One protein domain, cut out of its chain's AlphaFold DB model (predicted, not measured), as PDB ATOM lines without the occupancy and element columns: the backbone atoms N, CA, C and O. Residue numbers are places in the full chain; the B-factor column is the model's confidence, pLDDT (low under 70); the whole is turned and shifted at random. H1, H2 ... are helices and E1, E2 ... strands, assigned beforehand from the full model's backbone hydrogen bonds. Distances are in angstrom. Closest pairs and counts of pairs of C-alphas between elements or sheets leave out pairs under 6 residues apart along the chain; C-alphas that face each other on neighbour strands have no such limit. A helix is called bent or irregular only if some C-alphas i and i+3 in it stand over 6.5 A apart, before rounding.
ATOM      1  N   TYR A   8      41.672 -44.313  36.895       88.81
ATOM      2  CA  TYR A   8      42.996 -44.912  36.748       88.81
ATOM      3  C   TYR A   8      43.361 -45.609  38.046       88.81
ATOM      4  O   TYR A   8      43.129 -45.044  39.112       88.81
ATOM      5  N   VAL A   9      43.926 -46.806  37.948       90.38
ATOM      6  CA  VAL A   9      44.350 -47.595  39.105       90.38
ATOM      7  C   VAL A   9      45.841 -47.847  38.989       90.38
ATOM      8  O   VAL A   9      46.318 -48.238  37.926       90.38
ATOM      9  N   GLY A  10      46.557 -47.596  40.074       89.00
ATOM     10  CA  GLY A  10      47.991 -47.798  40.196       89.00
ATOM     11  C   GLY A  10      48.292 -48.432  41.541       89.00
ATOM     12  O   GLY A  10      47.554 -48.239  42.502       89.00
ATOM     13  N   THR A  11      49.357 -49.214  41.614       91.56
ATOM     14  CA  THR A  11      49.738 -49.906  42.844       91.56
ATOM     15  C   THR A  11      51.251 -50.046  42.913       91.56
ATOM     16  O   THR A  11      51.915 -50.117  41.876       91.56
ATOM     17  N   ASP A  12      51.777 -50.051  44.131       87.56
ATOM     18  CA  ASP A  12      53.113 -50.539  44.458       87.56
ATOM     19  C   ASP A  12      53.018 -51.567  45.602       87.56
ATOM     20  O   ASP A  12      51.919 -51.996  45.957       87.56
ATOM     21  N   ASP A  13      54.153 -51.958  46.183       87.00
ATOM     22  CA  ASP A  13      54.216 -52.972  47.244       87.00
ATOM     23  C   ASP A  13      53.445 -52.597  48.526       87.00
ATOM     24  O   ASP A  13      53.188 -53.465  49.355       87.00
ATOM     25  N   ASN A  14      53.089 -51.322  48.717       89.62
ATOM     26  CA  ASN A  14      52.522 -50.812  49.967       89.62
ATOM     27  C   ASN A  14      51.144 -50.168  49.797       89.62
ATOM     28  O   ASN A  14      50.421 -50.022  50.782       89.62
ATOM     29  N   VAL A  15      50.775 -49.732  48.590       92.75
ATOM     30  CA  VAL A  15      49.543 -48.965  48.373       92.75
ATOM     31  C   VAL A  15      48.840 -49.349  47.074       92.75
ATOM     32  O   VAL A  15      49.462 -49.645  46.052       92.75
ATOM     33  N   VAL A  16      47.512 -49.279  47.101       93.19
ATOM     34  CA  VAL A  16      46.666 -49.258  45.902       93.19
ATOM     35  C   VAL A  16      46.014 -47.885  45.812       93.19
ATOM     36  O   VAL A  16      45.483 -47.389  46.802       93.19
ATOM     37  N   VAL A  17      46.076 -47.257  44.641       93.75
ATOM     38  CA  VAL A  17      45.681 -45.866  44.407       93.75
ATOM     39  C   VAL A  17      44.718 -45.807  43.231       93.75
ATOM     40  O   VAL A  17      44.967 -46.386  42.175       93.75
ATOM     41  N   TRP A  18      43.642 -45.046  43.390       93.50
ATOM     42  CA  TRP A  18      42.664 -44.752  42.355       93.50
ATOM     43  C   TRP A  18      42.611 -43.251  42.111       93.50
ATOM     44  O   TRP A  18      42.486 -42.471  43.053       93.50
ATOM     45  N   ARG A  19      42.639 -42.847  40.841       91.81
ATOM     46  CA  ARG A  19      42.405 -41.466  40.404       91.81
ATOM     47  C   ARG A  19      41.127 -41.381  39.587       91.81
ATOM     48  O   ARG A  19      41.010 -42.029  38.545       91.81
ATOM     49  N   LEU A  20      40.190 -40.540  40.006       89.62
ATOM     50  CA  LEU A  20      38.923 -40.334  39.308       89.62
ATOM     51  C   LEU A  20      39.104 -39.293  38.189       89.62
ATOM     52  O   LEU A  20      39.563 -38.178  38.418       89.62
ATOM     53  N   ARG A  21      38.726 -39.630  36.945       79.69
ATOM     54  CA  ARG A  21      39.011 -38.779  35.765       79.69
ATOM     55  C   ARG A  21      38.053 -37.588  35.602       79.69
ATOM     56  O   ARG A  21      38.357 -36.667  34.850       79.69
ATOM     57  N   LYS A  22      36.877 -37.619  36.239       73.75
ATOM     58  CA  LYS A  22      35.808 -36.611  36.056       73.75
ATOM     59  C   LYS A  22      35.283 -35.983  37.348       73.75
ATOM     60  O   LYS A  22      34.574 -34.983  37.266       73.75
ATOM     61  N   ASN A  23      35.600 -36.545  38.511       72.50
ATOM     62  CA  ASN A  23      35.066 -36.053  39.772       72.50
ATOM     63  C   ASN A  23      36.050 -35.047  40.383       72.50
ATOM     64  O   ASN A  23      37.117 -35.428  40.845       72.50
ATOM     65  N   LYS A  24      35.713 -33.752  40.336       73.62
ATOM     66  CA  LYS A  24      36.564 -32.691  40.906       73.62
ATOM     67  C   LYS A  24      36.491 -32.617  42.434       73.62
ATOM     68  O   LYS A  24      37.356 -31.999  43.034       73.62
ATOM     69  N   GLN A  25      35.458 -33.206  43.041       86.62
ATOM     70  CA  GLN A  25      35.281 -33.200  44.495       86.62
ATOM     71  C   GLN A  25      35.974 -34.383  45.167       86.62
ATOM     72  O   GLN A  25      36.300 -34.303  46.344       86.62
ATOM     73  N   LEU A  26      36.191 -35.480  44.441       89.56
ATOM     74  CA  LEU A  26      36.944 -36.639  44.903       89.56
ATOM     75  C   LEU A  26      37.934 -37.032  43.814       89.56
ATOM     76  O   LEU A  26      37.559 -37.644  42.817       89.56
ATOM     77  N   GLU A  27      39.187 -36.639  44.001       91.38
ATOM     78  CA  GLU A  27      40.229 -36.780  42.988       91.38
ATOM     79  C   GLU A  27      40.960 -38.113  43.126       91.38
ATOM     80  O   GLU A  27      41.179 -38.806  42.130       91.38
ATOM     81  N   TYR A  28      41.302 -38.476  44.367       93.38
ATOM     82  CA  TYR A  28      42.067 -39.676  44.674       93.38
ATOM     83  C   TYR A  28      41.484 -40.458  45.846       93.38
ATOM     84  O   TYR A  28      40.960 -39.885  46.802       93.38
ATOM     85  N   LEU A  29      41.654 -41.774  45.777       94.62
ATOM     86  CA  LEU A  29      41.480 -42.723  46.871       94.62
ATOM     87  C   LEU A  29      42.751 -43.571  46.946       94.62
ATOM     88  O   LEU A  29      43.309 -43.914  45.906       94.62
ATOM     89  N   ALA A  30      43.210 -43.927  48.138       95.56
ATOM     90  CA  ALA A  30      44.304 -44.871  48.306       95.56
ATOM     91  C   ALA A  30      44.161 -45.691  49.584       95.56
ATOM     92  O   ALA A  30      43.782 -45.173  50.630       95.56
ATOM     93  N   VAL A  31      44.509 -46.966  49.495       95.62
ATOM     94  CA  VAL A  31      44.515 -47.899  50.621       95.62
ATOM     95  C   VAL A  31      45.934 -48.393  50.815       95.62
ATOM     96  O   VAL A  31      46.538 -48.896  49.867       95.62
ATOM     97  N   VAL A  32      46.452 -48.265  52.037       91.12
ATOM     98  CA  VAL A  32      47.722 -48.895  52.410       91.12
ATOM     99  C   VAL A  32      47.447 -50.360  52.729       91.12
ATOM    100  O   VAL A  32      46.578 -50.672  53.550       91.12
ATOM    101  N   ILE A  33      48.165 -51.247  52.048       89.19
ATOM    102  CA  ILE A  33      48.015 -52.699  52.149       89.19
ATOM    103  C   ILE A  33      48.227 -53.130  53.607       89.19
ATOM    104  O   ILE A  33      49.057 -52.566  54.315       89.19
ATOM    105  N   ASP A  34      47.425 -54.092  54.065       89.75
ATOM    106  CA  ASP A  34      47.440 -54.630  55.434       89.75
ATOM    107  C   ASP A  34      47.149 -53.614  56.555       89.75
ATOM    108  O   ASP A  34      47.415 -53.867  57.731       89.75
ATOM    109  N   THR A  35      46.544 -52.471  56.221       93.44
ATOM    110  CA  THR A  35      46.104 -51.475  57.208       93.44
ATOM    111  C   THR A  35      44.605 -51.206  57.124       93.44
ATOM    112  O   THR A  35      43.928 -51.600  56.180       93.44
ATOM    113  N   GLN A  36      44.095 -50.479  58.119       95.06
ATOM    114  CA  GLN A  36      42.732 -49.945  58.141       95.06
ATOM    115  C   GLN A  36      42.678 -48.479  57.684       95.06
ATOM    116  O   GLN A  36      41.815 -47.714  58.104       95.06
ATOM    117  N   LEU A  37      43.647 -48.053  56.871       95.06
ATOM    118  CA  LEU A  37      43.806 -46.659  56.480       95.06
ATOM    119  C   LEU A  37      43.336 -46.439  55.045       95.06
ATOM    120  O   LEU A  37      43.844 -47.050  54.103       95.06
ATOM    121  N   LEU A  38      42.392 -45.514  54.896       95.44
ATOM    122  CA  LEU A  38      41.915 -45.011  53.620       95.44
ATOM    123  C   LEU A  38      42.316 -43.542  53.495       95.44
ATOM    124  O   LEU A  38      41.798 -42.665  54.183       95.44
ATOM    125  N   TYR A  39      43.244 -43.272  52.593       95.62
ATOM    126  CA  TYR A  39      43.620 -41.926  52.202       95.62
ATOM    127  C   TYR A  39      42.671 -41.461  51.109       95.62
ATOM    128  O   TYR A  39      42.421 -42.176  50.138       95.62
ATOM    129  N   VAL A  40      42.171 -40.242  51.227       95.06
ATOM    130  CA  VAL A  40      41.309 -39.633  50.220       95.06
ATOM    131  C   VAL A  40      41.804 -38.232  49.922       95.06
ATOM    132  O   VAL A  40      42.267 -37.526  50.814       95.06
ATOM    133  N   ARG A  41      41.703 -37.810  48.665       93.56
ATOM    134  CA  ARG A  41      41.886 -36.408  48.309       93.56
ATOM    135  C   ARG A  41      40.586 -35.846  47.791       93.56
ATOM    136  O   ARG A  41      40.110 -36.229  46.719       93.56
ATOM    137  N   LYS A  42      40.027 -34.946  48.581       88.81
ATOM    138  CA  LYS A  42      38.683 -34.432  48.422       88.81
ATOM    139  C   LYS A  42      38.726 -32.913  48.403       88.81
ATOM    140  O   LYS A  42      39.306 -32.313  49.298       88.81
ATOM    141  N   ASP A  43      38.109 -32.307  47.394       87.88
ATOM    142  CA  ASP A  43      38.052 -30.849  47.235       87.88
ATOM    143  C   ASP A  43      39.454 -30.194  47.341       87.88
ATOM    144  O   ASP A  43      39.635 -29.144  47.957       87.88
ATOM    145  N   GLY A  44      40.477 -30.849  46.774       85.12
ATOM    146  CA  GLY A  44      41.880 -30.434  46.845       85.12
ATOM    147  C   GLY A  44      42.622 -30.768  48.148       85.12
ATOM    148  O   GLY A  44      43.854 -30.686  48.148       85.12
ATOM    149  N   ALA A  45      41.931 -31.190  49.212       89.06
ATOM    150  CA  ALA A  45      42.498 -31.469  50.533       89.06
ATOM    151  C   ALA A  45      42.736 -32.978  50.776       89.06
ATOM    152  O   ALA A  45      41.848 -33.793  50.500       89.06
ATOM    153  N   PRO A  46      43.914 -33.380  51.288       93.25
ATOM    154  CA  PRO A  46      44.185 -34.760  51.671       93.25
ATOM    155  C   PRO A  46      43.622 -35.065  53.069       93.25
ATOM    156  O   PRO A  46      43.902 -34.364  54.039       93.25
ATOM    157  N   VAL A  47      42.863 -36.151  53.182       94.56
ATOM    158  CA  VAL A  47      42.247 -36.625  54.426       94.56
ATOM    159  C   VAL A  47      42.600 -38.097  54.623       94.56
ATOM    160  O   VAL A  47      42.649 -38.876  53.670       94.56
ATOM    161  N   LEU A  48      42.849 -38.483  55.867       95.69
ATOM    162  CA  LEU A  48      43.057 -39.855  56.302       95.69
ATOM    163  C   LEU A  48      41.844 -40.331  57.094       95.69
ATOM    164  O   LEU A  48      41.484 -39.738  58.109       95.69
ATOM    165  N   LEU A  49      41.253 -41.430  56.647       95.69
ATOM    166  CA  LEU A  49      40.127 -42.096  57.283       95.69
ATOM    167  C   LEU A  49      40.610 -43.416  57.884       95.69
ATOM    168  O   LEU A  49      41.288 -44.198  57.216       95.69
ATOM    169  N   THR A  50      40.254 -43.668  59.141       96.56
ATOM    170  CA  THR A  50      40.510 -44.951  59.805       96.56
ATOM    171  C   THR A  50      39.246 -45.794  59.761       96.56
ATOM    172  O   THR A  50      38.246 -45.475  60.402       96.56
ATOM    173  N   VAL A  51      39.299 -46.872  58.996       94.88
ATOM    174  CA  VAL A  51      38.206 -47.822  58.808       94.88
ATOM    175  C   VAL A  51      38.068 -48.716  60.055       94.88
ATOM    176  O   VAL A  51      39.074 -49.054  60.691       94.88
ATOM    177  N   PRO A  52      36.845 -49.082  60.474       92.81
ATOM    178  CA  PRO A  52      36.651 -50.042  61.552       92.81
ATOM    179  C   PRO A  52      37.285 -51.402  61.241       92.81
ATOM    180  O   PRO A  52      37.208 -51.891  60.125       92.81
ATOM    181  N   ILE A  53      37.857 -52.072  62.248       90.38
ATOM    182  CA  ILE A  53      38.600 -53.343  62.074       90.38
ATOM    183  C   ILE A  53      37.740 -54.469  61.463       90.38
ATOM    184  O   ILE A  53      38.273 -55.401  60.869       90.38
ATOM    185  N   HIS A  54      36.417 -54.400  61.629       88.94
ATOM    186  CA  HIS A  54      35.474 -55.372  61.071       88.94
ATOM    187  C   HIS A  54      35.080 -55.073  59.616       88.94
ATOM    188  O   HIS A  54      34.371 -55.871  59.008       88.94
ATOM    189  N   GLU A  55      35.534 -53.950  59.066       90.56
ATOM    190  CA  GLU A  55      35.368 -53.574  57.670       90.56
ATOM    191  C   GLU A  55      36.701 -53.683  56.912       90.56
ATOM    192  O   GLU A  55      37.782 -53.848  57.485       90.56
ATOM    193  N   CYS A  56      36.615 -53.633  55.583       89.88
ATOM    194  CA  CYS A  56      37.765 -53.708  54.691       89.88
ATOM    195  C   CYS A  56      37.872 -52.405  53.880       89.88
ATOM    196  O   CYS A  56      36.953 -52.107  53.111       89.88
ATOM    197  N   PRO A  57      38.985 -51.648  53.961       93.06
ATOM    198  CA  PRO A  57      39.129 -50.392  53.223       93.06
ATOM    199  C   PRO A  57      38.970 -50.559  51.707       93.06
ATOM    200  O   PRO A  57      38.383 -49.708  51.042       93.06
ATOM    201  N   LEU A  58      39.443 -51.682  51.154       91.62
ATOM    202  CA  LEU A  58      39.300 -51.988  49.730       91.62
ATOM    203  C   LEU A  58      37.830 -52.201  49.333       91.62
ATOM    204  O   LEU A  58      37.416 -51.806  48.239       91.62
ATOM    205  N   GLN A  59      37.038 -52.808  50.220       91.12
ATOM    206  CA  GLN A  59      35.606 -52.999  50.005       91.12
ATOM    207  C   GLN A  59      34.885 -51.648  49.991       91.12
ATOM    208  O   GLN A  59      34.155 -51.382  49.041       91.12
ATOM    209  N   ILE A  60      35.181 -50.761  50.949       92.25
ATOM    210  CA  ILE A  60      34.638 -49.392  50.981       92.25
ATOM    211  C   ILE A  60      34.957 -48.653  49.677       92.25
ATOM    212  O   ILE A  60      34.074 -48.054  49.069       92.25
ATOM    213  N   VAL A  61      36.203 -48.724  49.196       92.50
ATOM    214  CA  VAL A  61      36.587 -48.112  47.913       92.50
ATOM    215  C   VAL A  61      35.777 -48.688  46.751       92.50
ATOM    216  O   VAL A  61      35.300 -47.936  45.903       92.50
ATOM    217  N   THR A  62      35.595 -50.006  46.707       89.94
ATOM    218  CA  THR A  62      34.836 -50.670  45.637       89.94
ATOM    219  C   THR A  62      33.367 -50.246  45.652       89.94
ATOM    220  O   THR A  62      32.809 -49.927  44.602       89.94
ATOM    221  N   GLU A  63      32.756 -50.183  46.834       91.44
ATOM    222  CA  GLU A  63      31.375 -49.734  47.020       91.44
ATOM    223  C   GLU A  63      31.199 -48.264  46.631       91.44
ATOM    224  O   GLU A  63      30.255 -47.944  45.908       91.44
ATOM    225  N   LEU A  64      32.135 -47.393  47.028       91.50
ATOM    226  CA  LEU A  64      32.166 -45.977  46.649       91.50
ATOM    227  C   LEU A  64      32.254 -45.794  45.133       91.50
ATOM    228  O   LEU A  64      31.503 -45.007  44.562       91.50
ATOM    229  N   LEU A  65      33.157 -46.519  44.471       89.25
ATOM    230  CA  LEU A  65      33.323 -46.456  43.017       89.25
ATOM    231  C   LEU A  65      32.141 -47.073  42.254       89.25
ATOM    232  O   LEU A  65      31.971 -46.779  41.071       89.25
ATOM    233  N   GLY A  66      31.330 -47.903  42.913       86.75
ATOM    234  CA  GLY A  66      30.068 -48.416  42.388       86.75
ATOM    235  C   GLY A  66      28.913 -47.408  42.426       86.75
ATOM    236  O   GLY A  66      27.905 -47.642  41.762       86.75
ATOM    237  N   GLN A  67      29.046 -46.301  43.165       87.12
ATOM    238  CA  GLN A  67      28.014 -45.265  43.260       87.12
ATOM    239  C   GLN A  67      28.032 -44.315  42.058       87.12
ATOM    240  O   GLN A  67      29.081 -44.046  41.467       87.12
ATOM    241  N   ASP A  68      26.869 -43.734  41.749       82.94
ATOM    242  CA  ASP A  68      26.738 -42.700  40.713       82.94
ATOM    243  C   ASP A  68      27.524 -41.422  41.072       82.94
ATOM    244  O   ASP A  68      28.147 -40.806  40.204       82.94
ATOM    245  N   ASP A  69      27.542 -41.052  42.360       88.44
ATOM    246  CA  ASP A  69      28.362 -39.961  42.899       88.44
ATOM    247  C   ASP A  69      29.226 -40.441  44.081       88.44
ATOM    248  O   ASP A  69      28.824 -40.338  45.247       88.44
ATOM    249  N   PRO A  70      30.449 -40.927  43.803       90.44
ATOM    250  CA  PRO A  70      31.381 -41.368  44.837       90.44
ATOM    251  C   PRO A  70      31.762 -40.261  45.832       90.44
ATOM    252  O   PRO A  70      32.081 -40.548  46.984       90.44
ATOM    253  N   ALA A  71      31.742 -38.990  45.411       90.75
ATOM    254  CA  ALA A  71      32.104 -37.879  46.287       90.75
ATOM    255  C   ALA A  71      31.000 -37.590  47.305       90.75
ATOM    256  O   ALA A  71      31.317 -37.276  48.456       90.75
ATOM    257  N   GLN A  72      29.732 -37.689  46.891       90.31
ATOM    258  CA  GLN A  72      28.595 -37.573  47.799       90.31
ATOM    259  C   GLN A  72      28.495 -38.793  48.718       90.31
ATOM    260  O   GLN A  72      28.418 -38.611  49.928       90.31
ATOM    261  N   ALA A  73      28.630 -40.011  48.187       92.00
ATOM    262  CA  ALA A  73      28.615 -41.227  49.001       92.00
ATOM    263  C   ALA A  73      29.696 -41.209  50.098       92.00
ATOM    264  O   ALA A  73      29.429 -41.550  51.247       92.00
ATOM    265  N   LEU A  74      30.902 -40.721  49.782       93.19
ATOM    266  CA  LEU A  74      31.954 -40.536  50.782       93.19
ATOM    267  C   LEU A  74      31.574 -39.497  51.851       93.19
ATOM    268  O   LEU A  74      31.881 -39.699  53.024       93.19
ATOM    269  N   LYS A  75      30.916 -38.389  51.475       92.25
ATOM    270  CA  LYS A  75      30.418 -37.399  52.454       92.25
ATOM    271  C   LYS A  75      29.399 -38.036  53.393       92.25
ATOM    272  O   LYS A  75      29.467 -37.788  54.592       92.25
ATOM    273  N   ASP A  76      28.499 -38.849  52.852       93.25
ATOM    274  CA  ASP A  76      27.442 -39.497  53.623       93.25
ATOM    275  C   ASP A  76      28.028 -40.513  54.614       93.25
ATOM    276  O   ASP A  76      27.653 -40.486  55.783       93.25
ATOM    277  N   LEU A  77      29.023 -41.313  54.200       92.12
ATOM    278  CA  LEU A  77      29.755 -42.235  55.086       92.12
ATOM    279  C   LEU A  77      30.515 -41.514  56.211       92.12
ATOM    280  O   LEU A  77      30.583 -41.986  57.347       92.12
ATOM    281  N   ILE A  78      31.110 -40.358  55.905       91.50
ATOM    282  CA  ILE A  78      31.771 -39.527  56.919       91.50
ATOM    283  C   ILE A  78      30.735 -38.987  57.909       91.50
ATOM    284  O   ILE A  78      30.940 -39.056  59.120       91.50
ATOM    285  N   ALA A  79      29.607 -38.481  57.409       91.81
ATOM    286  CA  ALA A  79      28.545 -37.916  58.234       91.81
ATOM    287  C   ALA A  79      27.822 -38.969  59.091       91.81
ATOM    288  O   ALA A  79      27.371 -38.646  60.188       91.81
ATOM    289  N   SER A  80      27.730 -40.222  58.629       90.19
ATOM    290  CA  SER A  80      27.147 -41.332  59.393       90.19
ATOM    291  C   SER A  80      28.049 -41.857  60.509       90.19
ATOM    292  O   SER A  80      27.596 -42.674  61.307       90.19
ATOM    293  N   GLY A  81      29.307 -41.407  60.586       88.12
ATOM    294  CA  GLY A  81      30.264 -41.887  61.583       88.12
ATOM    295  C   GLY A  81      30.777 -43.298  61.297       88.12
ATOM    296  O   GLY A  81      31.136 -44.014  62.226       88.12
ATOM    297  N   SER A  82      30.824 -43.706  60.024       88.94
ATOM    298  CA  SER A  82      31.303 -45.037  59.615       88.94
ATOM    299  C   SER A  82      32.816 -45.236  59.793       88.94
ATOM    300  O   SER A  82      33.319 -46.333  59.584       88.94
ATOM    301  N   PHE A  83      33.558 -44.196  60.181       93.00
ATOM    302  CA  PHE A  83      35.004 -44.244  60.391       93.00
ATOM    303  C   PHE A  83      35.343 -44.074  61.872       93.00
ATOM    304  O   PHE A  83      34.775 -43.223  62.554       93.00
ATOM    305  N   ASN A  84      36.317 -44.847  62.352       93.50
ATOM    306  CA  ASN A  84      36.825 -44.755  63.722       93.50
ATOM    307  C   ASN A  84      37.515 -43.414  64.001       93.50
ATOM    308  O   ASN A  84      37.534 -42.957  65.140       93.50
ATOM    309  N   ASP A  85      38.142 -42.833  62.978       94.00
ATOM    310  CA  ASP A  85      38.888 -41.584  63.086       94.00
ATOM    311  C   ASP A  85      39.012 -40.917  61.710       94.00
ATOM    312  O   ASP A  85      39.069 -41.599  60.682       94.00
ATOM    313  N   ILE A  86      39.069 -39.587  61.700       94.50
ATOM    314  CA  ILE A  86      39.161 -38.752  60.497       94.50
ATOM    315  C   ILE A  86      40.179 -37.650  60.771       94.50
ATOM    316  O   ILE A  86      40.004 -36.854  61.694       94.50
ATOM    317  N   LYS A  87      41.242 -37.586  59.965       94.06
ATOM    318  CA  LYS A  87      42.322 -36.603  60.118       94.06
ATOM    319  C   LYS A  87      42.598 -35.872  58.821       94.06
ATOM    320  O   LYS A  87      42.895 -36.504  57.811       94.06
ATOM    321  N   ASP A  88      42.619 -34.550  58.880       91.81
ATOM    322  CA  ASP A  88      43.183 -33.743  57.804       91.81
ATOM    323  C   ASP A  88      44.705 -33.914  57.782       91.81
ATOM    324  O   ASP A  88      45.381 -33.822  58.813       91.81
ATOM    325  N   LEU A  89      45.257 -34.192  56.605       89.31
ATOM    326  CA  LEU A  89      46.691 -34.369  56.446       89.31
ATOM    327  C   LEU A  89      47.352 -33.039  56.092       89.31
ATOM    328  O   LEU A  89      46.929 -32.323  55.190       89.31
ATOM    329  N   VAL A  90      48.452 -32.733  56.779       86.25
ATOM    330  CA  VAL A  90      49.290 -31.567  56.452       86.25
ATOM    331  C   VAL A  90      50.054 -31.803  55.145       86.25
ATOM    332  O   VAL A  90      50.256 -30.886  54.353       86.25
ATOM    333  N   THR A  91      50.481 -33.045  54.914       87.56
ATOM    334  CA  THR A  91      51.188 -33.469  53.702       87.56
ATOM    335  C   THR A  91      50.252 -34.225  52.778       87.56
ATOM    336  O   THR A  91      49.560 -35.139  53.222       87.56
ATOM    337  N   ASP A  92      50.290 -33.900  51.490       88.00
ATOM    338  CA  ASP A  92      49.512 -34.583  50.461       88.00
ATOM    339  C   ASP A  92      50.333 -35.730  49.828       88.00
ATOM    340  O   ASP A  92      51.183 -35.468  48.963       88.00
ATOM    341  N   PRO A  93      50.129 -37.000  50.233       84.00
ATOM    342  CA  PRO A  93      50.864 -38.132  49.668       84.00
ATOM    343  C   PRO A  93      50.537 -38.355  48.183       84.00
ATOM    344  O   PRO A  93      51.369 -38.877  47.437       84.00
ATOM    345  N   PHE A  94      49.367 -37.902  47.715       85.38
ATOM    346  CA  PHE A  94      48.974 -38.022  46.316       85.38
ATOM    347  C   PHE A  94      49.841 -37.139  45.434       85.38
ATOM    348  O   PHE A  94      50.439 -37.634  44.488       85.38
ATOM    349  N   LEU A  95      49.993 -35.857  45.768       82.31
ATOM    350  CA  LEU A  95      50.839 -34.960  44.974       82.31
ATOM    351  C   LEU A  95      52.330 -35.260  45.076       82.31
ATOM    352  O   LEU A  95      53.079 -34.963  44.148       82.31
ATOM    353  N   THR A  96      52.773 -35.789  46.211       82.56
ATOM    354  CA  THR A  96      54.205 -35.950  46.486       82.56
ATOM    355  C   THR A  96      54.751 -37.285  45.996       82.56
ATOM    356  O   THR A  96      55.862 -37.331  45.468       82.56
ATOM    357  N   GLN A  97      53.985 -38.368  46.141       85.00
ATOM    358  CA  GLN A  97      54.481 -39.720  45.896       85.00
ATOM    359  C   GLN A  97      53.592 -40.529  44.957       85.00
ATOM    360  O   GLN A  97      54.126 -41.242  44.108       85.00
ATOM    361  N   TRP A  98      52.270 -40.461  45.110       88.31
ATOM    362  CA  TRP A  98      51.376 -41.461  44.523       88.31
ATOM    363  C   TRP A  98      50.752 -41.069  43.181       88.31
ATOM    364  O   TRP A  98      50.362 -41.963  42.438       88.31
ATOM    365  N   ASP A  99      50.720 -39.786  42.800       85.50
ATOM    366  CA  ASP A  99      50.170 -39.336  41.507       85.50
ATOM    367  C   ASP A  99      50.838 -40.065  40.337       85.50
ATOM    368  O   ASP A  99      50.151 -40.549  39.440       85.50
ATOM    369  N   LYS A 100      52.161 -40.263  40.401       86.69
ATOM    370  CA  LYS A 100      52.937 -40.987  39.380       86.69
ATOM    371  C   LYS A 100      52.458 -42.425  39.136       86.69
ATOM    372  O   LYS A 100      52.655 -42.936  38.037       86.69
ATOM    373  N   LEU A 101      51.839 -43.074  40.130       85.62
ATOM    374  CA  LEU A 101      51.311 -44.441  40.003       85.62
ATOM    375  C   LEU A 101      50.052 -44.484  39.129       85.62
ATOM    376  O   LEU A 101      49.754 -45.499  38.513       85.62
ATOM    377  N   VAL A 102      49.322 -43.371  39.072       84.62
ATOM    378  CA  VAL A 102      48.022 -43.228  38.403       84.62
ATOM    379  C   VAL A 102      48.072 -42.190  37.278       84.62
ATOM    380  O   VAL A 102      47.043 -41.650  36.857       84.62
TER     381      VAL A 102
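AT A GLANCE: This is residues 8 to 102 of the 123 residues of an uncharacterized protein of Pseudomonas sp. (UniProt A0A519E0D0). What is the shape? Six antiparallel strands, E1 to E6, stand side by side in chain order as one twisted slab, with H1 and H2 over one face and H3 crossing the other, three layers in all. E1 to E5 form a meander, each strand the antiparallel neighbour of the one before. How large is it? The printed part has 95 residues, with three named helices and six named strands in the order E1 E2 E3 E4 E5 H1 H2 E6 H3, and its class is mixed, helices and strands. It is compact and rounded, with a radius of gyration of the C-alphas of 12.1 A and spans of 32 by 28 by 26 A.

HOW THE PARTS SIT: How do the strands pair? From edge strand E1, residues 8 to 11, the sheet runs through E2, 15 to 20, E3, 26 to 32, E4, 37 to 42, and E5, 45 to 50, to edge strand E6, 85 to 88. In that order, one pair within hydrogen-bond range for each two neighbours is N 10 and O 17, 2.9 A; N 18 and O 29, 2.8 A; N 30 and O 39, 2.8 A; N 40 and O 47, 2.8 A; N 48 and O 87, 2.8 A. What is on one face? H1, residues 57 to 65, runs along the strands at a height over the sheet of 9.2 A, at 14 degrees to E3 on the local plane, and the closest C-alphas of the two are those of Val 31 and Pro 57, 6.5 A. H2, residues 70 to 79, is on the same face, height 9.1 A, and runs only just across the strands, at 61 degrees to E4 on the local plane. H1 and H2 touch only at the corner, and only just, with 3 pairs of C-alphas within 8 A, the closest Leu 64 and Pro 70 at 5.0 A. What is on the opposite face? H3, residues 93 to 102, runs across the strands, at 87 degrees to E3 on the local plane, at a height of 8.2 A. Its closest C-alphas to E1 are those of Gly 10 and Leu 101, 4.7 A. How do the helix backbones run? Every O i to N i+4 pair is within hydrogen-bond range in H1 and H2, but in H3 2 of 6 are, and 2 of 7 O i to N i+3 pairs. H3 is irregular: C-alphas 96 and 99 are 7.2 A apart.

IN THESE COORDINATES: Where do the elements begin and end? E1 begins at C-alpha 8, (42.996, -44.912, 36.748), and H3 ends at C-alpha 102, (48.022, -43.228, 38.403). Which are long? E3 spans 18.0 A from C-alpha 26, (36.944, -36.639, 44.903), E5 16.5 A, E2 16.4 A, E4 15.5 A and H2 14.1 A.

THE WHOLE: How far does it reach? The two C-alphas farthest apart, those of Ser 80 and Lys 100, are 32.6 A apart. Is it whole and confident? The printed part has no cut, no link is long, mean pLDDT of the printed part is 90.0, and no printed residue is under 70.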